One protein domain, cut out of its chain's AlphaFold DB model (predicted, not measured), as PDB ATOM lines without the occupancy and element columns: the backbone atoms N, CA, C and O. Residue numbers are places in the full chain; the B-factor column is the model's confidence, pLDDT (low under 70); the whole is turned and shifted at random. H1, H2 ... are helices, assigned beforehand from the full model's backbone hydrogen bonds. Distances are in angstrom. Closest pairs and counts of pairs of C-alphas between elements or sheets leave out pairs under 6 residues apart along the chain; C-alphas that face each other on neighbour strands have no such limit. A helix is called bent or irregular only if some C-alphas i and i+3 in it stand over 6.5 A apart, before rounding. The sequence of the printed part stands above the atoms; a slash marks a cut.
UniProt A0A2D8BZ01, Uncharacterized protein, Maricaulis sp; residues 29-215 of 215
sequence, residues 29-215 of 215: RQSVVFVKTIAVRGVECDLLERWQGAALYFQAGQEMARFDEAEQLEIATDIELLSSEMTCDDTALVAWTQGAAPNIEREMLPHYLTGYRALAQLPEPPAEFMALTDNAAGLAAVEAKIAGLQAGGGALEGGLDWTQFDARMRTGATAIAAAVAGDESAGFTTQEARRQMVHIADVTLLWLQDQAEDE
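This is residues 29 to 215 of the 215 residues of an uncharacterized protein of Maricaulis sp (UniProt A0A2D8BZ01). Two groups of helices sit next to each other: H1, H2 and H3 with the arm H4a make one, while H5, H6 and H7 gather round H8 and the arm H4b in the other. The bent helix H4 runs from the first group, where H4a crosses H1, into the second, and H2 packs on H8 between the groups. The printed part has 187 residues with eight named helices, H1 to H8 in chain order, and no named strand; its class is all helix. It is compact, with a radius of gyration of the C-alphas of 17.1 A, and rounded, spanning 49 by 41 by 32 A.

H1, residues 29 to 44, begins at C-alpha 29 (-28.465, -23.203, -33.504) and is 22.7 A long. H2 is residues 50 to 64, 20.6 A, and H3 residues 69 to 85, 24.7 A. H4, residues 91 to 120, was assigned as one helix by its hydrogen bonds but is bent: C-alphas 99 and 102 are 7.2 A apart. Its arms are H4a, residues 91 to 99, 12.0 A, and H4b, residues 102 to 120, 26.8 A; H4b has a kink of 29 degrees near residue 109. H5 is residues 127 to 132, 8.8 A; H6 residues 135 to 151, 24.2 A; H7 residues 162 to 180, 26.6 A. H8, residues 190 to 213, is 34.9 A long and ends at C-alpha 213 (-46.961, 4.013, -46.505).

H1 and H2 form a helical hairpin, a shallow tilt of 16 degrees, opposite ways; their closest C-alphas, Ala 39 and Gly 53, are 4.2 A apart. H1 touches H3 at a steep tilt of 44 degrees, closest at Val 33 and Ile 79, 5.2 A. Residues 38 to 42 of H1 touch H4a, about perpendicular at 82 degrees, closest at Ile 38 and Leu 93, 6.3 A. H2 touches residues 199 to 210 of H8, opposite ways at a shallow tilt of 20 degrees, closest at Trp 51 and Leu 206, 4.9 A. H4b touches H8 closest at Tyr 112 and Ile 200, 5.1 A, H6 at Leu 113 and Val 142, 5.9 A, and H7 at Ala 118 and Arg 170, 5.2 A. H7 touches H8 closest at Ile 176 and Ala 193, 4.8 A, and H5 touches H8 at Phe 129 and Met 197, 6.6 A. H3 and H8 are apart. Each O i to N i+4 pair is within hydrogen-bond range in H2, H3, H4a, H5, H7 and H8; in H1 it is 11 of 12, in H4b 11 of 15, in H6 12 of 13.

The two C-alphas farthest apart, Asp 89 and Ser 185, are 48.7 A apart. The printed part has no cut and no long link. Mean pLDDT of the printed part is 92.4; residues 134 to 137, 155 and 215 are under 70.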
ATOM      1  N   ARG A  29     -29.446 -24.145 -32.950       95.50
ATOM      2  CA  ARG A  29     -28.465 -23.203 -33.504       95.50
ATOM      3  C   ARG A  29     -28.720 -22.912 -34.984       95.50
ATOM      4  O   ARG A  29     -28.851 -21.753 -35.362       95.50
ATOM      5  N   GLN A  30     -28.842 -23.957 -35.808       95.00
ATOM      6  CA  GLN A  30     -29.110 -23.812 -37.246       95.00
ATOM      7  C   GLN A  30     -30.429 -23.077 -37.508       95.00
ATOM      8  O   GLN A  30     -30.499 -22.252 -38.411       95.00
ATOM      9  N   SER A  31     -31.455 -23.336 -36.693       95.06
ATOM     10  CA  SER A  31     -32.750 -22.659 -36.787       95.06
ATOM     11  C   SER A  31     -32.635 -21.170 -36.465       95.06
ATOM     12  O   SER A  31     -33.199 -20.353 -37.184       95.06
ATOM     13  N   VAL A  32     -31.885 -20.800 -35.419       97.19
ATOM     14  CA  VAL A  32     -31.658 -19.391 -35.058       97.19
ATOM     15  C   VAL A  32     -30.897 -18.656 -36.153       97.19
ATOM     16  O   VAL A  32     -31.338 -17.580 -36.553       97.19
ATOM     17  N   VAL A  33     -29.797 -19.235 -36.652       97.31
ATOM     18  CA  VAL A  33     -29.014 -18.645 -37.750       97.31
ATOM     19  C   VAL A  33     -29.912 -18.426 -38.961       97.31
ATOM     20  O   VAL A  33     -30.034 -17.303 -39.440       97.31
ATOM     21  N   PHE A  34     -30.627 -19.469 -39.391       96.00
ATOM     22  CA  PHE A  34     -31.506 -19.396 -40.550       96.00
ATOM     23  C   PHE A  34     -32.609 -18.343 -40.383       96.00
ATOM     24  O   PHE A  34     -32.731 -17.457 -41.221       96.00
ATOM     25  N   VAL A  35     -33.382 -18.374 -39.291       96.38
ATOM     26  CA  VAL A  35     -34.500 -17.432 -39.094       96.38
ATOM     27  C   VAL A  35     -34.008 -15.989 -38.982       96.38
ATOM     28  O   VAL A  35     -34.636 -15.102 -39.555       96.38
ATOM     29  N   LYS A  36     -32.884 -15.727 -38.301       97.81
ATOM     30  CA  LYS A  36     -32.326 -14.368 -38.230       97.81
ATOM     31  C   LYS A  36     -31.772 -13.888 -39.570       97.81
ATOM     32  O   LYS A  36     -31.974 -12.723 -39.896       97.81
ATOM     33  N   THR A  37     -31.142 -14.755 -40.361       98.00
ATOM     34  CA  THR A  37     -30.730 -14.409 -41.728       98.00
ATOM     35  C   THR A  37     -31.938 -14.080 -42.601       98.00
ATOM     36  O   THR A  37     -31.935 -13.048 -43.264       98.00
ATOM     37  N   ILE A  38     -32.999 -14.895 -42.560       97.31
ATOM     38  CA  ILE A  38     -34.236 -14.622 -43.305       97.31
ATOM     39  C   ILE A  38     -34.888 -13.314 -42.844       97.31
ATOM     40  O   ILE A  38     -35.353 -12.544 -43.673       97.31
ATOM     41  N   ALA A  39     -34.902 -13.037 -41.540       97.12
ATOM     42  CA  ALA A  39     -35.454 -11.801 -40.997       97.12
ATOM     43  C   ALA A  39     -34.749 -10.547 -41.543       97.12
ATOM     44  O   ALA A  39     -35.413  -9.555 -41.828       97.12
ATOM     45  N   VAL A  40     -33.423 -10.598 -41.707       97.06
ATOM     46  CA  VAL A  40     -32.626  -9.495 -42.268       97.06
ATOM     47  C   VAL A  40     -32.779  -9.439 -43.788       97.06
ATOM     48  O   VAL A  40     -33.254  -8.443 -44.331       97.06
ATOM     49  N   ARG A  41     -32.438 -10.528 -44.484       98.00
ATOM     50  CA  ARG A  41     -32.423 -10.574 -45.953       98.00
ATOM     51  C   ARG A  41     -33.812 -10.466 -46.562       98.00
ATOM     52  O   ARG A  41     -33.956  -9.885 -47.626       98.00
ATOM     53  N   GLY A  42     -34.838 -10.979 -45.891       97.31
ATOM     54  CA  GLY A  42     -36.222 -10.858 -46.336       97.31
ATOM     55  C   GLY A  42     -36.675  -9.404 -46.413       97.31
ATOM     56  O   GLY A  42     -37.308  -9.036 -47.393       97.31
ATOM     57  N   VAL A  43     -36.292  -8.566 -45.446       97.12
ATOM     58  CA  VAL A  43     -36.580  -7.123 -45.494       97.12
ATOM     59  C   VAL A  43     -35.706  -6.430 -46.539       97.12
ATOM     60  O   VAL A  43     -36.219  -5.680 -47.356       97.12
ATOM     61  N   GLU A  44     -34.398  -6.706 -46.572       97.50
ATOM     62  CA  GLU A  44     -33.472  -6.080 -47.535       97.50
ATOM     63  C   GLU A  44     -33.789  -6.401 -49.006       97.50
ATOM     64  O   GLU A  44     -33.366  -5.671 -49.901       97.50
ATOM     65  N   CYS A  45     -34.488  -7.507 -49.255       97.56
ATOM     66  CA  CYS A  45     -34.896  -7.966 -50.578       97.56
ATOM     67  C   CYS A  45     -36.384  -7.718 -50.880       97.56
ATOM     68  O   CYS A  45     -36.882  -8.278 -51.855       97.56
ATOM     69  N   ASP A  46     -37.090  -6.937 -50.054       96.62
ATOM     70  CA  ASP A  46     -38.521  -6.625 -50.202       96.62
ATOM     71  C   ASP A  46     -39.437  -7.873 -50.255       96.62
ATOM     72  O   ASP A  46     -40.470  -7.899 -50.926       96.62
ATOM     73  N   LEU A  47     -39.054  -8.947 -49.558       96.38
ATOM     74  CA  LEU A  47     -39.824 -10.192 -49.428       96.38
ATOM     75  C   LEU A  47     -40.619 -10.272 -48.118       96.38
ATOM     76  O   LEU A  47     -41.510 -11.113 -47.989       96.38
ATOM     77  N   LEU A  48     -40.268  -9.438 -47.140       96.56
ATOM     78  CA  LEU A  48     -40.950  -9.285 -45.861       96.56
ATOM     79  C   LEU A  48     -41.163  -7.800 -45.578       96.56
ATOM     80  O   LEU A  48     -40.280  -6.982 -45.831       96.56
ATOM     81  N   GLU A  49     -42.296  -7.477 -44.964       96.31
ATOM     82  CA  GLU A  49     -42.510  -6.158 -44.367       96.31
ATOM     83  C   GLU A  49     -41.534  -5.940 -43.197       96.31
ATOM     84  O   GLU A  49     -41.060  -6.896 -42.563       96.31
ATOM     85  N   ARG A  50     -41.239  -4.679 -42.864       96.75
ATOM     86  CA  ARG A  50     -40.238  -4.353 -41.832       96.75
ATOM     87  C   ARG A  50     -40.627  -4.942 -40.481       96.75
ATOM     88  O   ARG A  50     -39.781  -5.504 -39.779       96.75
ATOM     89  N   TRP A  51     -41.912  -4.874 -40.128       96.75
ATOM     90  CA  TRP A  51     -42.398  -5.456 -38.878       96.75
ATOM     91  C   TRP A  51     -42.286  -6.987 -38.855       96.75
ATOM     92  O   TRP A  51     -41.998  -7.551 -37.799       96.75
ATOM     93  N   GLN A  52     -42.455  -7.668 -39.997       97.25
ATOM     94  CA  GLN A  52     -42.325  -9.128 -40.094       97.25
ATOM     95  C   GLN A  52     -40.880  -9.556 -39.833       97.25
ATOM     96  O   GLN A  52     -40.637 -10.467 -39.037       97.25
ATOM     97  N   GLY A  53     -39.917  -8.861 -40.449       97.31
ATOM     98  CA  GLY A  53     -38.494  -9.074 -40.195       97.31
ATOM     99  C   GLY A  53     -38.140  -8.862 -38.723       97.31
ATOM    100  O   GLY A  53     -37.563  -9.746 -38.089       97.31
ATOM    101  N   ALA A  54     -38.561  -7.740 -38.131       97.31
ATOM    102  CA  ALA A  54     -38.318  -7.462 -36.715       97.31
ATOM    103  C   ALA A  54     -38.924  -8.536 -35.792       97.31
ATOM    104  O   ALA A  54     -38.256  -9.032 -34.881       97.31
ATOM    105  N   ALA A  55     -40.163  -8.954 -36.058       96.38
ATOM    106  CA  ALA A  55     -40.854  -9.972 -35.281       96.38
ATOM    107  C   ALA A  55     -40.107 -11.321 -35.292       96.38
ATOM    108  O   ALA A  55     -39.849 -11.903 -34.232       96.38
ATOM    109  N   LEU A  56     -39.678 -11.785 -36.472       96.62
ATOM    110  CA  LEU A  56     -38.868 -12.999 -36.618       96.62
ATOM    111  C   LEU A  56     -37.508 -12.873 -35.925       96.62
ATOM    112  O   LEU A  56     -37.081 -13.792 -35.218       96.62
ATOM    113  N   TYR A  57     -36.841 -11.727 -36.086       96.38
ATOM    114  CA  TYR A  57     -35.539 -11.474 -35.479       96.38
ATOM    115  C   TYR A  57     -35.612 -11.555 -33.949       96.38
ATOM    116  O   TYR A  57     -34.770 -12.198 -33.310       96.38
ATOM    117  N   PHE A  58     -36.648 -10.962 -33.353       95.25
ATOM    118  CA  PHE A  58     -36.878 -11.013 -31.913       95.25
ATOM    119  C   PHE A  58     -37.272 -12.407 -31.426       95.25
ATOM    120  O   PHE A  58     -36.770 -12.845 -30.388       95.25
ATOM    121  N   GLN A  59     -38.118 -13.135 -32.161       93.88
ATOM    122  CA  GLN A  59     -38.470 -14.514 -31.818       93.88
ATOM    123  C   GLN A  59     -37.226 -15.413 -31.794       93.88
ATOM    124  O   GLN A  59     -36.972 -16.088 -30.795       93.88
ATOM    125  N   ALA A  60     -36.405 -15.375 -32.844       95.56
ATOM    126  CA  ALA A  60     -35.156 -16.129 -32.887       95.56
ATOM    127  C   ALA A  60     -34.148 -15.636 -31.836       95.56
ATOM    128  O   ALA A  60     -33.384 -16.429 -31.290       95.56
ATOM    129  N   GLY A  61     -34.170 -14.345 -31.487       94.25
ATOM    130  CA  GLY A  61     -33.379 -13.774 -30.394       94.25
ATOM    131  C   GLY A  61     -33.723 -14.341 -29.012       94.25
ATOM    132  O   GLY A  61     -32.833 -14.480 -28.177       94.25
ATOM    133  N   GLN A  62     -34.982 -14.711 -28.767       91.50
ATOM    134  CA  GLN A  62     -35.381 -15.369 -27.516       91.50
ATOM    135  C   GLN A  62     -34.840 -16.797 -27.417       91.50
ATOM    136  O   GLN A  62     -34.435 -17.222 -26.336       91.50
ATOM    137  N   GLU A  63     -34.798 -17.528 -28.532       93.12
ATOM    138  CA  GLU A  63     -34.149 -18.843 -28.574       93.12
ATOM    139  C   GLU A  63     -32.630 -18.699 -28.424       93.12
ATOM    140  O   GLU A  63     -32.015 -19.408 -27.633       93.12
ATOM    141  N   MET A  64     -32.043 -17.708 -29.104       93.88
ATOM    142  CA  MET A  64     -30.617 -17.389 -29.029       93.88
ATOM    143  C   MET A  64     -30.151 -17.094 -27.595       93.88
ATOM    144  O   MET A  64     -29.059 -17.494 -27.205       93.88
ATOM    145  N   ALA A  65     -30.992 -16.445 -26.785       91.25
ATOM    146  CA  ALA A  65     -30.680 -16.107 -25.397       91.25
ATOM    147  C   ALA A  65     -30.502 -17.327 -24.469       91.25
ATOM    148  O   ALA A  65     -30.107 -17.155 -23.318       91.25
ATOM    149  N   ARG A  66     -30.809 -18.547 -24.938       92.31
ATOM    150  CA  ARG A  66     -30.596 -19.797 -24.189       92.31
ATOM    151  C   ARG A  66     -29.192 -20.376 -24.352       92.31
ATOM    152  O   ARG A  66     -28.821 -21.237 -23.559       92.31
ATOM    153  N   PHE A  67     -28.453 -19.947 -25.371       95.31
ATOM    154  CA  PHE A  67     -27.060 -20.342 -25.563       95.31
ATOM    155  C   PHE A  67     -26.145 -19.523 -24.653       95.31
ATOM    156  O   PHE A  67     -26.523 -18.441 -24.192       95.31
ATOM    157  N   ASP A  68     -24.940 -20.024 -24.389       97.38
ATOM    158  CA  ASP A  68     -23.937 -19.236 -23.676       97.38
ATOM    159  C   ASP A  68     -23.397 -18.079 -24.537       97.38
ATOM    160  O   ASP A  68     -23.662 -17.986 -25.734       97.38
ATOM    161  N   GLU A  69     -22.673 -17.148 -23.915       96.44
ATOM    162  CA  GLU A  69     -22.200 -15.928 -24.581       96.44
ATOM    163  C   GLU A  69     -21.247 -16.213 -25.753       96.44
ATOM    164  O   GLU A  69     -21.304 -15.523 -26.772       96.44
ATOM    165  N   ALA A  70     -20.402 -17.243 -25.638       97.50
ATOM    166  CA  ALA A  70     -19.472 -17.611 -26.700       97.50
ATOM    167  C   ALA A  70     -20.231 -18.171 -27.908       97.50
ATOM    168  O   ALA A  70     -19.999 -17.744 -29.037       97.50
ATOM    169  N   GLU A  71     -21.197 -19.058 -27.672       96.62
ATOM    170  CA  GLU A  71     -22.041 -19.610 -28.727       96.62
ATOM    171  C   GLU A  71     -22.939 -18.539 -29.367       96.62
ATOM    172  O   GLU A  71     -23.111 -18.530 -30.585       96.62
ATOM    173  N   GLN A  72     -23.458 -17.584 -28.588       96.75
ATOM    174  CA  GLN A  72     -24.192 -16.435 -29.128       96.75
ATOM    175  C   GLN A  72     -23.327 -15.594 -30.078       96.75
ATOM    176  O   GLN A  72     -23.813 -15.169 -31.128       96.75
ATOM    177  N   LEU A  73     -22.053 -15.371 -29.748       97.38
ATOM    178  CA  LEU A  73     -21.139 -14.634 -30.620       97.38
ATOM    179  C   LEU A  73     -20.887 -15.386 -31.933       97.38
ATOM    180  O   LEU A  73     -20.957 -14.786 -33.003       97.38
ATOM    181  N   GLU A  74     -20.656 -16.698 -31.868       97.62
ATOM    182  CA  GLU A  74     -20.472 -17.504 -33.076       97.62
ATOM    183  C   GLU A  74     -21.735 -17.535 -33.947       97.62
ATOM    184  O   GLU A  74     -21.642 -17.409 -35.164       97.62
ATOM    185  N   ILE A  75     -22.923 -17.636 -33.340       97.50
ATOM    186  CA  ILE A  75     -24.203 -17.542 -34.055       97.50
ATOM    187  C   ILE A  75     -24.327 -16.198 -34.775       97.50
ATOM    188  O   ILE A  75     -24.786 -16.161 -35.914       97.50
ATOM    189  N   ALA A  76     -23.936 -15.093 -34.133       96.75
ATOM    190  CA  ALA A  76     -23.960 -13.778 -34.765       96.75
ATOM    191  C   ALA A  76     -23.032 -13.724 -35.991       96.75
ATOM    192  O   ALA A  76     -23.449 -13.251 -37.045       96.75
ATOM    193  N   THR A  77     -21.823 -14.286 -35.886       97.56
ATOM    194  CA  THR A  77     -20.900 -14.415 -37.023       97.56
ATOM    195  C   THR A  77     -21.480 -15.285 -38.142       97.56
ATOM    196  O   THR A  77     -21.401 -14.905 -39.309       97.56
ATOM    197  N   ASP A  78     -22.108 -16.415 -37.810       97.62
ATOM    198  CA  ASP A  78     -22.751 -17.290 -38.797       97.62
ATOM    199  C   ASP A  78     -23.893 -16.566 -39.535       97.62
ATOM    200  O   ASP A  78     -24.044 -16.722 -40.747       97.62
ATOM    201  N   ILE A  79     -24.681 -15.748 -38.824       97.06
ATOM    202  CA  ILE A  79     -25.747 -14.924 -39.416       97.06
ATOM    203  C   ILE A  79     -25.162 -13.899 -40.384       97.06
ATOM    204  O   ILE A  79     -25.693 -13.748 -41.484       97.06
ATOM    205  N   GLU A  80     -24.099 -13.192 -39.998       96.56
ATOM    206  CA  GLU A  80     -23.440 -12.193 -40.849       96.56
ATOM    207  C   GLU A  80     -22.880 -12.826 -42.126       96.56
ATOM    208  O   GLU A  80     -23.143 -12.337 -43.226       96.56
ATOM    209  N   LEU A  81     -22.169 -13.949 -41.985       96.38
ATOM    210  CA  LEU A  81     -21.609 -14.687 -43.111       96.38
ATOM    211  C   LEU A  81     -22.717 -15.143 -44.064       96.38
ATOM    212  O   LEU A  81     -22.692 -14.792 -45.244       96.38
ATOM    213  N   LEU A  82     -23.726 -15.849 -43.548       94.94
ATOM    214  CA  LEU A  82     -24.808 -16.376 -44.376       94.94
ATOM    215  C   LEU A  82     -25.621 -15.254 -45.039       94.94
ATOM    216  O   LEU A  82     -25.997 -15.376 -46.201       94.94
ATOM    217  N   SER A  83     -25.856 -14.141 -44.338       94.31
ATOM    218  CA  SER A  83     -26.551 -12.978 -44.907       94.31
ATOM    219  C   SER A  83     -25.759 -12.347 -46.054       94.31
ATOM    220  O   SER A  83     -26.357 -11.936 -47.043       94.31
ATOM    221  N   SER A  84     -24.425 -12.305 -45.956       94.38
ATOM    222  CA  SER A  84     -23.565 -11.763 -47.018       94.38
ATOM    223  C   SER A  84     -23.519 -12.636 -48.278       94.38
ATOM    224  O   SER A  84     -23.321 -12.121 -49.378       94.38
ATOM    225  N   GLU A  85     -23.717 -13.946 -48.126       94.81
ATOM    226  CA  GLU A  85     -23.711 -14.919 -49.222       94.81
ATOM    227  C   GLU A  85     -25.088 -15.076 -49.884       94.81
ATOM    228  O   GLU A  85     -25.176 -15.433 -51.060       94.81
ATOM    229  N   MET A  86     -26.168 -14.802 -49.147       95.69
ATOM    230  CA  MET A  86     -27.542 -15.004 -49.601       95.69
ATOM    231  C   MET A  86     -28.027 -13.856 -50.497       95.69
ATOM    232  O   MET A  86     -28.249 -12.724 -50.054       95.69
ATOM    233  N   THR A  87     -28.255 -14.153 -51.773       97.00
ATOM    234  CA  THR A  87     -28.817 -13.215 -52.752       97.00
ATOM    235  C   THR A  87     -30.345 -13.125 -52.645       97.00
ATOM    236  O   THR A  87     -30.996 -13.981 -52.051       97.00
ATOM    237  N   CYS A  88     -30.943 -12.079 -53.224       97.69
ATOM    238  CA  CYS A  88     -32.400 -11.883 -53.180       97.69
ATOM    239  C   CYS A  88     -33.197 -12.885 -54.033       97.69
ATOM    240  O   CYS A  88     -34.402 -13.024 -53.847       97.69
ATOM    241  N   ASP A  89     -32.541 -13.584 -54.959       97.25
ATOM    242  CA  ASP A  89     -33.107 -14.671 -55.764       97.25
ATOM    243  C   ASP A  89     -32.814 -16.067 -55.184       97.25
ATOM    244  O   ASP A  89     -33.144 -17.078 -55.813       97.25
ATOM    245  N   ASP A  90     -32.225 -16.142 -53.982       97.44
ATOM    246  CA  ASP A  90     -31.998 -17.410 -53.300       97.44
ATOM    247  C   ASP A  90     -33.325 -18.161 -53.115       97.44
ATOM    248  O   ASP A  90     -34.310 -17.657 -52.564       97.44
ATOM    249  N   THR A  91     -33.361 -19.403 -53.601       95.12
ATOM    250  CA  THR A  91     -34.596 -20.193 -53.638       95.12
ATOM    251  C   THR A  91     -35.117 -20.505 -52.236       95.12
ATOM    252  O   THR A  91     -36.332 -20.572 -52.049       95.12
ATOM    253  N   ALA A  92     -34.238 -20.691 -51.247       91.12
ATOM    254  CA  ALA A  92     -34.659 -20.959 -49.879       91.12
ATOM    255  C   ALA A  92     -35.251 -19.702 -49.232       91.12
ATOM    256  O   ALA A  92     -36.301 -19.801 -48.597       91.12
ATOM    257  N   LEU A  93     -34.639 -18.533 -49.450       94.88
ATOM    258  CA  LEU A  93     -35.163 -17.245 -48.989       94.88
ATOM    259  C   LEU A  93     -36.563 -16.971 -49.555       94.88
ATOM    260  O   LEU A  93     -37.508 -16.748 -48.794       94.88
ATOM    261  N   VAL A  94     -36.717 -17.039 -50.880       96.50
ATOM    262  CA  VAL A  94     -37.991 -16.751 -51.560       96.50
ATOM    263  C   VAL A  94     -39.074 -17.754 -51.160       96.50
ATOM    264  O   VAL A  94     -40.178 -17.361 -50.787       96.50
ATOM    265  N   ALA A  95     -38.775 -19.056 -51.196       94.25
ATOM    266  CA  ALA A  95     -39.773 -20.075 -50.883       94.25
ATOM    267  C   ALA A  95     -40.206 -20.028 -49.410       94.25
ATOM    268  O   ALA A  95     -41.389 -20.202 -49.109       94.25
ATOM    269  N   TRP A  96     -39.266 -19.787 -48.489       94.31
ATOM    270  CA  TRP A  96     -39.592 -19.708 -47.069       94.31
ATOM    271  C   TRP A  96     -40.447 -18.481 -46.760       94.31
ATOM    272  O   TRP A  96     -41.479 -18.622 -46.109       94.31
ATOM    273  N   THR A  97     -40.067 -17.300 -47.257       94.75
ATOM    274  CA  THR A  97     -40.801 -16.046 -46.997       94.75
ATOM    275  C   THR A  97     -42.225 -16.108 -47.544       94.75
ATOM    276  O   THR A  97     -43.168 -15.844 -46.800       94.75
ATOM    277  N   GLN A  98     -42.414 -16.591 -48.775       92.94
ATOM    278  CA  GLN A  98     -43.746 -16.784 -49.363       92.94
ATOM    279  C   GLN A  98     -44.610 -17.779 -48.575       92.94
ATOM    280  O   GLN A  98     -45.807 -17.557 -48.389       92.94
ATOM    281  N   GLY A  99     -44.019 -18.882 -48.101       90.81
ATOM    282  CA  GLY A  99     -44.733 -19.870 -47.290       90.81
ATOM    283  C   GLY A  99     -45.054 -19.384 -45.871       90.81
ATOM    284  O   GLY A  99     -46.062 -19.790 -45.288       90.81
ATOM    285  N   ALA A 100     -44.205 -18.524 -45.306       89.69
ATOM    286  CA  ALA A 100     -44.320 -18.044 -43.936       89.69
ATOM    287  C   ALA A 100     -45.218 -16.808 -43.803       89.69
ATOM    288  O   ALA A 100     -45.963 -16.737 -42.827       89.69
ATOM    289  N   ALA A 101     -45.197 -15.873 -44.759       86.31
ATOM    290  CA  ALA A 101     -45.847 -14.562 -44.638       86.31
ATOM    291  C   ALA A 101     -47.322 -14.616 -44.178       86.31
ATOM    292  O   ALA A 101     -47.642 -13.962 -43.180       86.31
ATOM    293  N   PRO A 102     -48.207 -15.466 -44.748       85.50
ATOM    294  CA  PRO A 102     -49.593 -15.557 -44.274       85.50
ATOM    295  C   PRO A 102     -49.712 -16.026 -42.816       85.50
ATOM    296  O   PRO A 102     -50.645 -15.660 -42.103       85.50
ATOM    297  N   ASN A 103     -48.775 -16.864 -42.365       87.19
ATOM    298  CA  ASN A 103     -48.742 -17.347 -40.989       87.19
ATOM    299  C   ASN A 103     -48.125 -16.311 -40.043       87.19
ATOM    300  O   ASN A 103     -48.561 -16.234 -38.902       87.19
ATOM    301  N   ILE A 104     -47.167 -15.496 -40.490       90.38
ATOM    302  CA  ILE A 104     -46.610 -14.402 -39.680       90.38
ATOM    303  C   ILE A 104     -47.717 -13.393 -39.358       90.38
ATOM    304  O   ILE A 104     -47.901 -13.023 -38.198       90.38
ATOM    305  N   GLU A 105     -48.519 -13.008 -40.351       88.81
ATOM    306  CA  GLU A 105     -49.650 -12.105 -40.119       88.81
ATOM    307  C   GLU A 105     -50.724 -12.723 -39.221       88.81
ATOM    308  O   GLU A 105     -51.202 -12.069 -38.296       88.81
ATOM    309  N   ARG A 106     -51.091 -13.990 -39.442       86.88
ATOM    310  CA  ARG A 106     -52.145 -14.630 -38.646       86.88
ATOM    311  C   ARG A 106     -51.711 -14.952 -37.219       86.88
ATOM    312  O   ARG A 106     -52.512 -14.809 -36.304       86.88
ATOM    313  N   GLU A 107     -50.491 -15.444 -37.038       86.69
ATOM    314  CA  GLU A 107     -50.040 -16.007 -35.765       86.69
ATOM    315  C   GLU A 107     -49.225 -15.003 -34.963       86.69
ATOM    316  O   GLU A 107     -49.428 -14.922 -33.764       86.69
ATOM    317  N   MET A 108     -48.330 -14.222 -35.581       92.06
ATOM    318  CA  MET A 108     -47.397 -13.363 -34.839       92.06
ATOM    319  C   MET A 108     -47.957 -11.965 -34.586       92.06
ATOM    320  O   MET A 108     -47.899 -11.484 -33.452       92.06
ATOM    321  N   LEU A 109     -48.529 -11.317 -35.607       93.50
ATOM    322  CA  LEU A 109     -49.048  -9.948 -35.490       93.50
ATOM    323  C   LEU A 109     -50.029  -9.765 -34.311       93.50
ATOM    324  O   LEU A 109     -49.873  -8.787 -33.571       93.50
ATOM    325  N   PRO A 110     -50.979 -10.689 -34.034       94.50
ATOM    326  CA  PRO A 110     -51.875 -10.559 -32.887       94.50
ATOM    327  C   PRO A 110     -51.163 -10.419 -31.540       94.50
ATOM    328  O   PRO A 110     -51.667  -9.692 -30.680       94.50
ATOM    329  N   HIS A 111     -50.009 -11.070 -31.336       94.25
ATOM    330  CA  HIS A 111     -49.261 -10.964 -30.078       94.25
ATOM    331  C   HIS A 111     -48.734  -9.556 -29.860       94.25
ATOM    332  O   HIS A 111     -48.893  -9.009 -28.768       94.25
ATOM    333  N   TYR A 112     -48.138  -8.958 -30.888       95.94
ATOM    334  CA  TYR A 112     -47.560  -7.623 -30.781       95.94
ATOM    335  C   TYR A 112     -48.653  -6.570 -30.612       95.94
ATOM    336  O   TYR A 112     -48.624  -5.820 -29.640       95.94
ATOM    337  N   LEU A 113     -49.689  -6.602 -31.454       96.44
ATOM    338  CA  LEU A 113     -50.783  -5.630 -31.395       96.44
ATOM    339  C   LEU A 113     -51.583  -5.725 -30.090       96.44
ATOM    340  O   LEU A 113     -51.866  -4.717 -29.440       96.44
ATOM    341  N   THR A 114     -51.926  -6.942 -29.659       96.38
ATOM    342  CA  THR A 114     -52.687  -7.125 -28.414       96.38
ATOM    343  C   THR A 114     -51.822  -6.838 -27.190       96.38
ATOM    344  O   THR A 114     -52.324  -6.277 -26.217       96.38
ATOM    345  N   GLY A 115     -50.525  -7.161 -27.235       96.25
ATOM    346  CA  GLY A 115     -49.562  -6.803 -26.191       96.25
ATOM    347  C   GLY A 115     -49.385  -5.291 -26.060       96.25
ATOM    348  O   GLY A 115     -49.438  -4.769 -24.947       96.25
ATOM    349  N   TYR A 116     -49.267  -4.583 -27.186       96.50
ATOM    350  CA  TYR A 116     -49.198  -3.125 -27.237       96.50
ATOM    351  C   TYR A 116     -50.448  -2.510 -26.612       96.50
ATOM    352  O   TYR A 116     -50.350  -1.713 -25.679       96.50
ATOM    353  N   ARG A 117     -51.636  -2.937 -27.065       96.31
ATOM    354  CA  ARG A 117     -52.916  -2.486 -26.505       96.31
ATOM    355  C   ARG A 117     -52.991  -2.758 -25.004       96.31
ATOM    356  O   ARG A 117     -53.411  -1.890 -24.247       96.31
ATOM    357  N   ALA A 118     -52.597  -3.954 -24.570       96.75
ATOM    358  CA  ALA A 118     -52.652  -4.344 -23.168       96.75
ATOM    359  C   ALA A 118     -51.738  -3.481 -22.286       96.75
ATOM    360  O   ALA A 118     -52.180  -3.076 -21.216       96.75
ATOM    361  N   LEU A 119     -50.517  -3.164 -22.736       95.62
ATOM    362  CA  LEU A 119     -49.597  -2.256 -22.039       95.62
ATOM    363  C   LEU A 119     -50.127  -0.816 -22.017       95.62
ATOM    364  O   LEU A 119     -50.136  -0.187 -20.960       95.62
ATOM    365  N   ALA A 120     -50.619  -0.317 -23.155       94.25
ATOM    366  CA  ALA A 120     -51.154   1.040 -23.287       94.25
ATOM    367  C   ALA A 120     -52.412   1.280 -22.431       94.25
ATOM    368  O   ALA A 120     -52.645   2.398 -21.982       94.25
ATOM    369  N   GLN A 121     -53.219   0.238 -22.197       94.19
ATOM    370  CA  GLN A 121     -54.468   0.304 -21.427       94.19
ATOM    371  C   GLN A 121     -54.308  -0.031 -19.932       94.19
ATOM    372  O   GLN A 121     -55.314  -0.134 -19.224       94.19
ATOM    373  N   LEU A 122     -53.086  -0.244 -19.427       94.69
ATOM    374  CA  LEU A 122     -52.882  -0.403 -17.984       94.69
ATOM    375  C   LEU A 122     -53.310   0.876 -17.238       94.69
ATOM    376  O   LEU A 122     -53.188   1.965 -17.793       94.69
ATOM    377  N   PRO A 123     -53.772   0.782 -15.973       94.06
ATOM    378  CA  PRO A 123     -54.070   1.971 -15.167       94.06
ATOM    379  C   PRO A 123     -52.869   2.916 -15.042       94.06
ATOM    380  O   PRO A 123     -53.032   4.133 -15.059       94.06
ATOM    381  N   GLU A 124     -51.670   2.337 -14.957       92.06
ATOM    382  CA  GLU A 124     -50.385   3.034 -14.961       92.06
ATOM    383  C   GLU A 124     -49.451   2.340 -15.973       92.06
ATOM    384  O   GLU A 124     -48.748   1.391 -15.616       92.06
ATOM    385  N   PRO A 125     -49.468   2.742 -17.259       92.31
ATOM    386  CA  PRO A 125     -48.554   2.194 -18.257       92.31
ATOM    387  C   PRO A 125     -47.092   2.518 -17.900       92.31
ATOM    388  O   PRO A 125     -46.816   3.630 -17.436       92.31
ATOM    389  N   PRO A 126     -46.125   1.607 -18.138       92.00
ATOM    390  CA  PRO A 126     -44.717   1.882 -17.864       92.00
ATOM    391  C   PRO A 126     -44.226   3.137 -18.596       92.00
ATOM    392  O   PRO A 126     -44.391   3.258 -19.809       92.00
ATOM    393  N   ALA A 127     -43.565   4.055 -17.884       91.06
ATOM    394  CA  ALA A 127     -43.068   5.302 -18.478       91.06
ATOM    395  C   ALA A 127     -42.102   5.053 -19.652       91.06
ATOM    396  O   ALA A 127     -42.141   5.767 -20.647       91.06
ATOM    397  N   GLU A 128     -41.279   4.004 -19.553       90.06
ATOM    398  CA  GLU A 128     -40.386   3.564 -20.630       90.06
ATOM    399  C   GLU A 128     -41.172   3.129 -21.884       90.06
ATOM    400  O   GLU A 128     -40.777   3.480 -22.987       90.06
ATOM    401  N   PHE A 129     -42.317   2.445 -21.740       91.81
ATOM    402  CA  PHE A 129     -43.194   2.094 -22.869       91.81
ATOM    403  C   PHE A 129     -43.835   3.335 -23.502       91.81
ATOM    404  O   PHE A 129     -43.880   3.476 -24.722       91.81
ATOM    405  N   MET A 130     -44.295   4.268 -22.669       90.00
ATOM    406  CA  MET A 130     -44.887   5.525 -23.134       90.00
ATOM    407  C   MET A 130     -43.866   6.426 -23.840       90.00
ATOM    408  O   MET A 130     -44.235   7.176 -24.731       90.00
ATOM    409  N   ALA A 131     -42.584   6.349 -23.476       89.44
ATOM    410  CA  ALA A 131     -41.521   7.092 -24.154       89.44
ATOM    411  C   ALA A 131     -41.204   6.544 -25.556       89.44
ATOM    412  O   ALA A 131     -40.686   7.281 -26.391       89.44
ATOM    413  N   LEU A 132     -41.506   5.266 -25.810       85.25
ATOM    414  CA  LEU A 132     -41.324   4.632 -27.116       85.25
ATOM    415  C   LEU A 132     -42.495   4.909 -28.068       85.25
ATOM    416  O   LEU A 132     -42.334   4.767 -29.274       85.25
ATOM    417  N   THR A 133     -43.672   5.283 -27.555       80.50
ATOM    418  CA  THR A 133     -44.934   5.241 -28.308       80.50
ATOM    419  C   THR A 133     -45.665   6.589 -28.294       80.50
ATOM    420  O   THR A 133     -45.936   7.147 -27.234       80.50
ATOM    421  N   ASP A 134     -46.031   7.127 -29.468       66.81
ATOM    422  CA  ASP A 134     -46.878   8.331 -29.571       66.81
ATOM    423  C   ASP A 134     -48.360   7.921 -29.705       66.81
ATOM    424  O   ASP A 134     -48.863   7.549 -30.765       66.81
ATOM    425  N   ASN A 135     -49.029   7.830 -28.556       61.19
ATOM    426  CA  ASN A 135     -49.927   6.709 -28.269       61.19
ATOM    427  C   ASN A 135     -51.376   6.836 -28.802       61.19
ATOM    428  O   ASN A 135     -52.076   5.834 -28.917       61.19
ATOM    429  N   ALA A 136     -51.877   8.030 -29.135       66.00
ATOM    430  CA  ALA A 136     -53.320   8.189 -29.383       66.00
ATOM    431  C   ALA A 136     -53.780   7.661 -30.756       66.00
ATOM    432  O   ALA A 136     -54.733   6.886 -30.833       66.00
ATOM    433  N   ALA A 137     -53.111   8.061 -31.843       67.75
ATOM    434  CA  ALA A 137     -53.469   7.610 -33.191       67.75
ATOM    435  C   ALA A 137     -53.045   6.151 -33.432       67.75
ATOM    436  O   ALA A 137     -53.806   5.373 -34.007       67.75
ATOM    437  N   GLY A 138     -51.874   5.761 -32.912       84.12
ATOM    438  CA  GLY A 138     -51.366   4.394 -33.019       84.12
ATOM    439  C   GLY A 138     -52.285   3.372 -32.353       84.12
ATOM    440  O   GLY A 138     -52.604   2.349 -32.957       84.12
ATOM    441  N   LEU A 139     -52.796   3.665 -31.150       91.00
ATOM    442  CA  LEU A 139     -53.700   2.751 -30.448       91.00
ATOM    443  C   LEU A 139     -55.019   2.531 -31.205       91.00
ATOM    444  O   LEU A 139     -55.493   1.401 -31.265       91.00
ATOM    445  N   ALA A 140     -55.585   3.570 -31.828       91.12
ATOM    446  CA  ALA A 140     -56.812   3.432 -32.613       91.12
ATOM    447  C   ALA A 140     -56.616   2.521 -33.842       91.12
ATOM    448  O   ALA A 140     -57.456   1.661 -34.111       91.12
ATOM    449  N   ALA A 141     -55.494   2.663 -34.555       93.00
ATOM    450  CA  ALA A 141     -55.145   1.788 -35.677       93.00
ATOM    451  C   ALA A 141     -54.908   0.336 -35.220       93.00
ATOM    452  O   ALA A 141     -55.431  -0.603 -35.828       93.00
ATOM    453  N   VAL A 142     -54.202   0.144 -34.099       95.25
ATOM    454  CA  VAL A 142     -54.024  -1.169 -33.456       95.25
ATOM    455  C   VAL A 142     -55.375  -1.805 -33.117       95.25
ATOM    456  O   VAL A 142     -55.615  -2.970 -33.438       95.25
ATOM    457  N   GLU A 143     -56.284  -1.059 -32.489       95.12
ATOM    458  CA  GLU A 143     -57.611  -1.555 -32.121       95.12
ATOM    459  C   GLU A 143     -58.450  -1.927 -33.348       95.12
ATOM    460  O   GLU A 143     -59.100  -2.976 -33.344       95.12
ATOM    461  N   ALA A 144     -58.387  -1.127 -34.418       95.06
ATOM    462  CA  ALA A 144     -59.060  -1.422 -35.677       95.06
ATOM    463  C   ALA A 144     -58.540  -2.722 -36.316       95.06
ATOM    464  O   ALA A 144     -59.339  -3.578 -36.708       95.06
ATOM    465  N   LYS A 145     -57.214  -2.925 -36.360       94.94
ATOM    466  CA  LYS A 145     -56.625  -4.168 -36.886       94.94
ATOM    467  C   LYS A 145     -57.001  -5.378 -36.036       94.94
ATOM    468  O   LYS A 145     -57.385  -6.402 -36.599       94.94
ATOM    469  N   ILE A 146     -56.969  -5.270 -34.704       95.12
ATOM    470  CA  ILE A 146     -57.410  -6.356 -33.811       95.12
ATOM    471  C   ILE A 146     -58.879  -6.712 -34.071       95.12
ATOM    472  O   ILE A 146     -59.203  -7.894 -34.178       95.12
ATOM    473  N   ALA A 147     -59.765  -5.723 -34.223       94.56
ATOM    474  CA  ALA A 147     -61.175  -5.975 -34.528       94.56
ATOM    475  C   ALA A 147     -61.359  -6.693 -35.880       94.56
ATOM    476  O   ALA A 147     -62.162  -7.624 -35.983       94.56
ATOM    477  N   GLY A 148     -60.582  -6.314 -36.901       93.06
ATOM    478  CA  GLY A 148     -60.563  -7.004 -38.194       93.06
ATOM    479  C   GLY A 148     -60.103  -8.461 -38.082       93.06
ATOM    480  O   GLY A 148     -60.756  -9.362 -38.612       93.06
ATOM    481  N   LEU A 149     -59.029  -8.712 -37.328       90.88
ATOM    482  CA  LEU A 149     -58.510 -10.062 -37.075       90.88
ATOM    483  C   LEU A 149     -59.521 -10.932 -36.300       90.88
ATOM    484  O   LEU A 149     -59.703 -12.107 -36.624       90.88
ATOM    485  N   GLN A 150     -60.233 -10.349 -35.332       90.94
ATOM    486  CA  GLN A 150     -61.315 -11.006 -34.589       90.94
ATOM    487  C   GLN A 150     -62.483 -11.408 -35.491       90.94
ATOM    488  O   GLN A 150     -62.973 -12.536 -35.407       90.94
ATOM    489  N   ALA A 151     -62.910 -10.508 -36.380       89.75
ATOM    490  CA  ALA A 151     -63.991 -10.771 -37.326       89.75
ATOM    491  C   ALA A 151     -63.637 -11.872 -38.345       89.75
ATOM    492  O   ALA A 151     -64.528 -12.581 -38.811       89.75
ATOM    493  N   GLY A 152     -62.348 -12.048 -38.657       84.31
ATOM    494  CA  GLY A 152     -61.852 -13.089 -39.561       84.31
ATOM    495  C   GLY A 152     -61.971 -14.526 -39.031       84.31
ATOM    496  O   GLY A 152     -61.853 -15.466 -39.813       84.31
ATOM    497  N   GLY A 153     -62.222 -14.724 -37.729       71.75
ATOM    498  CA  GLY A 153     -62.563 -16.035 -37.154       71.75
ATOM    499  C   GLY A 153     -61.440 -17.084 -37.143       71.75
ATOM    500  O   GLY A 153     -61.720 -18.266 -36.936       71.75
ATOM    501  N   GLY A 154     -60.184 -16.684 -37.360       72.44
ATOM    502  CA  GLY A 154     -59.028 -17.577 -37.266       72.44
ATOM    503  C   GLY A 154     -58.706 -17.959 -35.819       72.44
ATOM    504  O   GLY A 154     -58.795 -17.122 -34.920       72.44
ATOM    505  N   ALA A 155     -58.321 -19.220 -35.599       68.69
ATOM    506  CA  ALA A 155     -57.694 -19.623 -34.344       68.69
ATOM    507  C   ALA A 155     -56.318 -18.952 -34.226       68.69
ATOM    508  O   ALA A 155     -55.597 -18.856 -35.220       68.69
ATOM    509  N   LEU A 156     -55.986 -18.493 -33.023       81.62
ATOM    510  CA  LEU A 156     -54.693 -17.892 -32.707       81.62
ATOM    511  C   LEU A 156     -53.682 -18.954 -32.276       81.62
ATOM    512  O   LEU A 156     -54.033 -20.131 -32.118       81.62
ATOM    513  N   GLU A 157     -52.450 -18.519 -32.016       74.00
ATOM    514  CA  GLU A 157     -51.365 -19.381 -31.559       74.00
ATOM    515  C   GLU A 157     -51.834 -20.317 -30.427       74.00
ATOM    516  O   GLU A 157     -52.424 -19.906 -29.422       74.00
ATOM    517  N   GLY A 158     -51.579 -21.617 -30.600       73.12
ATOM    518  CA  GLY A 158     -51.957 -22.645 -29.628       73.12
ATOM    519  C   GLY A 158     -53.444 -23.011 -29.623       73.12
ATOM    520  O   GLY A 158     -53.881 -23.715 -28.714       73.12
ATOM    521  N   GLY A 159     -54.217 -22.566 -30.619       82.62
ATOM    522  CA  GLY A 159     -55.642 -22.872 -30.749       82.62
ATOM    523  C   GLY A 159     -56.533 -22.094 -29.779       82.62
ATOM    524  O   GLY A 159     -57.666 -22.510 -29.538       82.62
ATOM    525  N   LEU A 160     -56.021 -21.004 -29.199       85.44
ATOM    526  CA  LEU A 160     -56.778 -20.151 -28.287       85.44
ATOM    527  C   LEU A 160     -57.864 -19.380 -29.041       85.44
ATOM    528  O   LEU A 160     -57.648 -18.907 -30.160       85.44
ATOM    529  N   ASP A 161     -59.015 -19.202 -28.392       90.44
ATOM    530  CA  ASP A 161     -59.970 -18.189 -28.827       90.44
ATOM    531  C   ASP A 161     -59.489 -16.779 -28.439       90.44
ATOM    532  O   ASP A 161     -58.626 -16.592 -27.575       90.44
ATOM    533  N   TRP A 162     -60.072 -15.761 -29.069       90.81
ATOM    534  CA  TRP A 162     -59.705 -14.362 -28.842       90.81
ATOM    535  C   TRP A 162     -59.898 -13.880 -27.401       90.81
ATOM    536  O   TRP A 162     -59.158 -13.003 -26.956       90.81
ATOM    537  N   THR A 163     -60.862 -14.436 -26.664       92.12
ATOM    538  CA  THR A 163     -61.109 -14.057 -25.265       92.12
ATOM    539  C   THR A 163     -59.992 -14.590 -24.374       92.12
ATOM    540  O   THR A 163     -59.436 -13.855 -23.557       92.12
ATOM    541  N   GLN A 164     -59.626 -15.859 -24.557       92.88
ATOM    542  CA  GLN A 164     -58.518 -16.495 -23.846       92.88
ATOM    543  C   GLN A 164     -57.183 -15.827 -24.178       92.88
ATOM    544  O   GLN A 164     -56.365 -15.591 -23.285       92.88
ATOM    545  N   PHE A 165     -56.975 -15.498 -25.450       93.00
ATOM    546  CA  PHE A 165     -55.777 -14.816 -25.910       93.00
ATOM    547  C   PHE A 165     -55.647 -13.408 -25.318       93.00
ATOM    548  O   PHE A 165     -54.606 -13.094 -24.743       93.00
ATOM    549  N   ASP A 166     -56.698 -12.581 -25.375       93.69
ATOM    550  CA  ASP A 166     -56.668 -11.231 -24.794       93.69
ATOM    551  C   ASP A 166     -56.406 -11.272 -23.284       93.69
ATOM    552  O   ASP A 166     -55.551 -10.542 -22.781       93.69
ATOM    553  N   ALA A 167     -57.068 -12.184 -22.563       95.12
ATOM    554  CA  ALA A 167     -56.830 -12.373 -21.136       95.12
ATOM    555  C   ALA A 167     -55.360 -12.723 -20.848       95.12
ATOM    556  O   ALA A 167     -54.743 -12.120 -19.967       95.12
ATOM    557  N   ARG A 168     -54.770 -13.639 -21.629       94.94
ATOM    558  CA  ARG A 168     -53.352 -14.008 -21.515       94.94
ATOM    559  C   ARG A 168     -52.431 -12.817 -21.777       94.94
ATOM    560  O   ARG A 168     -51.484 -12.616 -21.018       94.94
ATOM    561  N   MET A 169     -52.702 -12.027 -22.815       95.94
ATOM    562  CA  MET A 169     -51.892 -10.853 -23.149       95.94
ATOM    563  C   MET A 169     -51.987  -9.763 -22.079       95.94
ATOM    564  O   MET A 169     -50.965  -9.184 -21.720       95.94
ATOM    565  N   ARG A 170     -53.169  -9.539 -21.488       96.88
ATOM    566  CA  ARG A 170     -53.342  -8.620 -20.350       96.88
ATOM    567  C   ARG A 170     -52.579  -9.081 -19.113       96.88
ATOM    568  O   ARG A 170     -51.859  -8.281 -18.525       96.88
ATOM    569  N   THR A 171     -52.665 -10.364 -18.754       96.44
ATOM    570  CA  THR A 171     -51.860 -10.926 -17.658       96.44
ATOM    571  C   THR A 171     -50.362 -10.746 -17.918       96.44
ATOM    572  O   THR A 171     -49.635 -10.330 -17.018       96.44
ATOM    573  N   GLY A 172     -49.905 -11.006 -19.147       95.94
ATOM    574  CA  GLY A 172     -48.516 -10.785 -19.549       95.94
ATOM    575  C   GLY A 172     -48.085  -9.321 -19.429       95.94
ATOM    576  O   GLY A 172     -47.042  -9.045 -18.848       95.94
ATOM    577  N   ALA A 173     -48.904  -8.381 -19.905       96.88
ATOM    578  CA  ALA A 173     -48.630  -6.947 -19.807       96.88
ATOM    579  C   ALA A 173     -48.541  -6.468 -18.349       96.88
ATOM    580  O   ALA A 173     -47.622  -5.727 -18.005       96.88
ATOM    581  N   THR A 174     -49.439  -6.933 -17.472       97.12
ATOM    582  CA  THR A 174     -49.368  -6.642 -16.031       97.12
ATOM    583  C   THR A 174     -48.084  -7.187 -15.408       97.12
ATOM    584  O   THR A 174     -47.429  -6.472 -14.655       97.12
ATOM    585  N   ALA A 175     -47.691  -8.419 -15.743       96.81
ATOM    586  CA  ALA A 175     -46.453  -9.018 -15.249       96.81
ATOM    587  C   ALA A 175     -45.206  -8.265 -15.745       96.81
ATOM    588  O   ALA A 175     -44.303  -7.983 -14.963       96.81
ATOM    589  N   ILE A 176     -45.173  -7.868 -17.020       96.31
ATOM    590  CA  ILE A 176     -44.095  -7.039 -17.577       96.31
ATOM    591  C   ILE A 176     -44.001  -5.711 -16.817       96.31
ATOM    592  O   ILE A 176     -42.919  -5.349 -16.358       96.31
ATOM    593  N   ALA A 177     -45.120  -5.006 -16.631       95.69
ATOM    594  CA  ALA A 177     -45.138  -3.730 -15.919       95.69
ATOM    595  C   ALA A 177     -44.677  -3.871 -14.456       95.69
ATOM    596  O   ALA A 177     -43.863  -3.073 -13.991       95.69
ATOM    597  N   ALA A 178     -45.129  -4.916 -13.757       95.88
ATOM    598  CA  ALA A 178     -44.712  -5.209 -12.388       95.88
ATOM    599  C   ALA A 178     -43.199  -5.495 -12.298       95.88
ATOM    600  O   ALA A 178     -42.508  -4.905 -11.467       95.88
ATOM    601  N   ALA A 179     -42.651  -6.315 -13.199       95.88
ATOM    602  CA  ALA A 179     -41.218  -6.616 -13.244       95.88
ATOM    603  C   ALA A 179     -40.352  -5.380 -13.565       95.88
ATOM    604  O   ALA A 179     -39.260  -5.221 -13.009       95.88
ATOM    605  N   VAL A 180     -40.831  -4.483 -14.438       94.38
ATOM    606  CA  VAL A 180     -40.183  -3.185 -14.711       94.38
ATOM    607  C   VAL A 180     -40.194  -2.292 -13.466       94.38
ATOM    608  O   VAL A 180     -39.206  -1.612 -13.197       94.38
ATOM    609  N   ALA A 181     -41.264  -2.343 -12.669       94.12
ATOM    610  CA  ALA A 181     -41.366  -1.646 -11.387       94.12
ATOM    611  C   ALA A 181     -40.556  -2.302 -10.243       94.12
ATOM    612  O   ALA A 181     -40.517  -1.760  -9.140       94.12
ATOM    613  N   GLY A 182     -39.891  -3.434 -10.497       92.94
ATOM    614  CA  GLY A 182     -39.045  -4.134  -9.525       92.94
ATOM    615  C   GLY A 182     -39.754  -5.221  -8.712       92.94
ATOM    616  O   GLY A 182     -39.218  -5.650  -7.693       92.94
ATOM    617  N   ASP A 183     -40.936  -5.679  -9.131       93.88
ATOM    618  CA  ASP A 183     -41.615  -6.813  -8.499       93.88
ATOM    619  C   ASP A 183     -40.968  -8.147  -8.912       93.88
ATOM    620  O   ASP A 183     -41.148  -8.637 -10.029       93.88
ATOM    621  N   GLU A 184     -40.237  -8.765  -7.985       87.19
ATOM    622  CA  GLU A 184     -39.563 -10.055  -8.187       87.19
ATOM    623  C   GLU A 184     -40.537 -11.241  -8.339       87.19
ATOM    624  O   GLU A 184     -40.149 -12.307  -8.823       87.19
ATOM    625  N   SER A 185     -41.811 -11.084  -7.959       87.94
ATOM    626  CA  SER A 185     -42.835 -12.130  -8.083       87.94
ATOM    627  C   SER A 185     -43.486 -12.195  -9.469       87.94
ATOM    628  O   SER A 185     -44.202 -13.151  -9.776       87.94
ATOM    629  N   ALA A 186     -43.195 -11.221 -10.333       85.19
ATOM    630  CA  ALA A 186     -43.817 -11.057 -11.643       85.19
ATOM    631  C   ALA A 186     -43.454 -12.148 -12.672       85.19
ATOM    632  O   ALA A 186     -44.029 -12.194 -13.758       85.19
ATOM    633  N   GLY A 187     -42.510 -13.041 -12.355       88.25
ATOM    634  CA  GLY A 187     -42.125 -14.157 -13.227       88.25
ATOM    635  C   GLY A 187     -41.220 -13.774 -14.404       88.25
ATOM    636  O   GLY A 187     -40.917 -14.634 -15.228       88.25
ATOM    637  N   PHE A 188     -40.767 -12.519 -14.452       90.12
ATOM    638  CA  PHE A 188     -39.731 -12.006 -15.347       90.12
ATOM    639  C   PHE A 188     -38.658 -11.303 -14.520       90.12
ATOM    640  O   PHE A 188     -38.967 -10.655 -13.519       90.12
ATOM    641  N   THR A 189     -37.408 -11.347 -14.968       93.12
ATOM    642  CA  THR A 189     -36.421 -10.360 -14.519       93.12
ATOM    643  C   THR A 189     -36.762  -8.984 -15.100       93.12
ATOM    644  O   THR A 189     -37.350  -8.875 -16.180       93.12
ATOM    645  N   THR A 190     -36.340  -7.903 -14.439       94.50
ATOM    646  CA  THR A 190     -36.514  -6.535 -14.960       94.50
ATOM    647  C   THR A 190     -35.933  -6.372 -16.369       94.50
ATOM    648  O   THR A 190     -36.522  -5.696 -17.210       94.50
ATOM    649  N   GLN A 191     -34.794  -7.008 -16.666       92.31
ATOM    650  CA  GLN A 191     -34.174  -6.925 -17.990       92.31
ATOM    651  C   GLN A 191     -34.988  -7.663 -19.064       92.31
ATOM    652  O   GLN A 191     -35.138  -7.145 -20.170       92.31
ATOM    653  N   GLU A 192     -35.520  -8.848 -18.757       91.75
ATOM    654  CA  GLU A 192     -36.407  -9.576 -19.674       91.75
ATOM    655  C   GLU A 192     -37.690  -8.790 -19.934       91.75
ATOM    656  O   GLU A 192     -38.083  -8.638 -21.088       91.75
ATOM    657  N   ALA A 193     -38.304  -8.233 -18.889       94.62
ATOM    658  CA  ALA A 193     -39.523  -7.442 -19.009       94.62
ATOM    659  C   ALA A 193     -39.315  -6.196 -19.881       94.62
ATOM    660  O   ALA A 193     -40.091  -5.957 -20.807       94.62
ATOM    661  N   ARG A 194     -38.219  -5.453 -19.663       94.62
ATOM    662  CA  ARG A 194     -37.837  -4.319 -20.522       94.62
ATOM    663  C   ARG A 194     -37.649  -4.735 -21.975       94.62
ATOM    664  O   ARG A 194     -38.144  -4.062 -22.871       94.62
ATOM    665  N   ARG A 195     -36.970  -5.858 -22.214       93.50
ATOM    666  CA  ARG A 195     -36.743  -6.376 -23.568       93.50
ATOM    667  C   ARG A 195     -38.057  -6.726 -24.267       93.50
ATOM    668  O   ARG A 195     -38.254  -6.328 -25.406       93.50
ATOM    669  N   GLN A 196     -38.968  -7.421 -23.583       94.62
ATOM    670  CA  GLN A 196     -40.285  -7.761 -24.134       94.62
ATOM    671  C   GLN A 196     -41.110  -6.509 -24.444       94.62
ATOM    672  O   GLN A 196     -41.712  -6.415 -25.509       94.62
ATOM    673  N   MET A 197     -41.102  -5.528 -23.542       95.06
ATOM    674  CA  MET A 197     -41.782  -4.246 -23.730       95.06
ATOM    675  C   MET A 197     -41.257  -3.488 -24.957       95.06
ATOM    676  O   MET A 197     -42.061  -3.012 -25.755       95.06
ATOM    677  N   VAL A 198     -39.933  -3.424 -25.138       94.75
ATOM    678  CA  VAL A 198     -39.303  -2.822 -26.325       94.75
ATOM    679  C   VAL A 198     -39.692  -3.582 -27.590       94.75
ATOM    680  O   VAL A 198     -40.163  -2.963 -28.532       94.75
ATOM    681  N   HIS A 199     -39.606  -4.917 -27.603       94.94
ATOM    682  CA  HIS A 199     -39.998  -5.706 -28.778       94.94
ATOM    683  C   HIS A 199     -41.468  -5.488 -29.167       94.94
ATOM    684  O   HIS A 199     -41.788  -5.398 -30.351       94.94
ATOM    685  N   ILE A 200     -42.368  -5.411 -28.179       96.25
ATOM    686  CA  ILE A 200     -43.790  -5.126 -28.407       96.25
ATOM    687  C   ILE A 200     -43.971  -3.747 -29.041       96.25
ATOM    688  O   ILE A 200     -44.719  -3.626 -30.014       96.25
ATOM    689  N   ALA A 201     -43.298  -2.727 -28.505       95.00
ATOM    690  CA  ALA A 201     -43.352  -1.375 -29.043       95.00
ATOM    691  C   ALA A 201     -42.776  -1.320 -30.468       95.00
ATOM    692  O   ALA A 201     -43.490  -0.927 -31.384       95.00
ATOM    693  N   ASP A 202     -41.547  -1.791 -30.674       95.00
ATOM    694  CA  ASP A 202     -40.820  -1.687 -31.944       95.00
ATOM    695  C   ASP A 202     -41.558  -2.375 -33.096       95.00
ATOM    696  O   ASP A 202     -41.777  -1.761 -34.139       95.00
ATOM    697  N   VAL A 203     -42.001  -3.626 -32.916       96.56
ATOM    698  CA  VAL A 203     -42.735  -4.346 -33.975       96.56
ATOM    699  C   VAL A 203     -44.050  -3.641 -34.300       96.56
ATOM    700  O   VAL A 203     -44.404  -3.509 -35.468       96.56
ATOM    701  N   THR A 204     -44.767  -3.157 -33.284       96.19
ATOM    702  CA  THR A 204     -46.040  -2.459 -33.502       96.19
ATOM    703  C   THR A 204     -45.837  -1.122 -34.213       96.19
ATOM    704  O   THR A 204     -46.626  -0.772 -35.085       96.19
ATOM    705  N   LEU A 205     -44.780  -0.381 -33.878       94.56
ATOM    706  CA  LEU A 205     -44.457   0.894 -34.520       94.56
ATOM    707  C   LEU A 205     -44.020   0.706 -35.972       94.56
ATOM    708  O   LEU A 205     -44.447   1.482 -36.821       94.56
ATOM    709  N   LEU A 206     -43.234  -0.333 -36.268       95.50
ATOM    710  CA  LEU A 206     -42.905  -0.699 -37.647       95.50
ATOM    711  C   LEU A 206     -44.165  -1.063 -38.434       95.50
ATOM    712  O   LEU A 206     -44.341  -0.583 -39.546       95.50
ATOM    713  N   TRP A 207     -45.079  -1.833 -37.834       95.81
ATOM    714  CA  TRP A 207     -46.346  -2.163 -38.483       95.81
ATOM    715  C   TRP A 207     -47.158  -0.897 -38.783       95.81
ATOM    716  O   TRP A 207     -47.611  -0.720 -39.907       95.81
ATOM    717  N   LEU A 208     -47.290   0.017 -37.815       94.50
ATOM    718  CA  LEU A 208     -47.986   1.297 -38.005       94.50
ATOM    719  C   LEU A 208     -47.365   2.147 -39.123       94.50
ATOM    720  O   LEU A 208     -48.099   2.794 -39.864       94.50
ATOM    721  N   GLN A 209     -46.035   2.157 -39.236       92.94
ATOM    722  CA  GLN A 209     -45.324   2.861 -40.306       92.94
ATOM    723  C   GLN A 209     -45.605   2.232 -41.671       92.94
ATOM    724  O   GLN A 209     -45.928   2.961 -42.601       92.94
ATOM    725  N   ASP A 210     -45.545   0.903 -41.765       92.00
ATOM    726  CA  ASP A 210     -45.839   0.169 -43.001       92.00
ATOM    727  C   ASP A 210     -47.289   0.433 -43.457       92.00
ATOM    728  O   ASP A 210     -47.518   0.740 -44.621       92.00
ATOM    729  N   GLN A 211     -48.268   0.455 -42.539       90.06
ATOM    730  CA  GLN A 211     -49.660   0.785 -42.898       90.06
ATOM    731  C   GLN A 211     -49.837   2.217 -43.424       90.06
ATOM    732  O   GLN A 211     -50.715   2.456 -44.245       90.06
ATOM    733  N   ALA A 212     -49.046   3.174 -42.934       86.94
ATOM    734  CA  ALA A 212     -49.138   4.569 -43.360       86.94
ATOM    735  C   ALA A 212     -48.488   4.823 -44.732       86.94
ATOM    736  O   ALA A 212     -48.778   5.840 -45.357       86.94
ATOM    737  N   GLU A 213     -47.592   3.941 -45.182       85.38
ATOM    738  CA  GLU A 213     -46.961   4.013 -46.505       85.38
ATOM    739  C   GLU A 213     -47.851   3.420 -47.615       85.38
ATOM    740  O   GLU A 213     -47.678   3.769 -48.783       85.38
ATOM    741  N   ASP A 214     -48.825   2.580 -47.248       77.88
ATOM    742  CA  ASP A 214     -49.782   1.942 -48.164       77.88
ATOM    743  C   ASP A 214     -51.041   2.798 -48.468       77.88
ATOM    744  O   ASP A 214     -51.848   2.415 -49.325       77.88
ATOM    745  N   GLU A 215     -51.226   3.939 -47.786       67.06
ATOM    746  CA  GLU A 215     -52.339   4.901 -47.976       67.06
ATOM    747  C   GLU A 215     -52.029   6.015 -48.996       67.06
ATOM    748  O   GLU A 215     -52.920   6.302 -49.837       67.06
TER     749      GLU A 215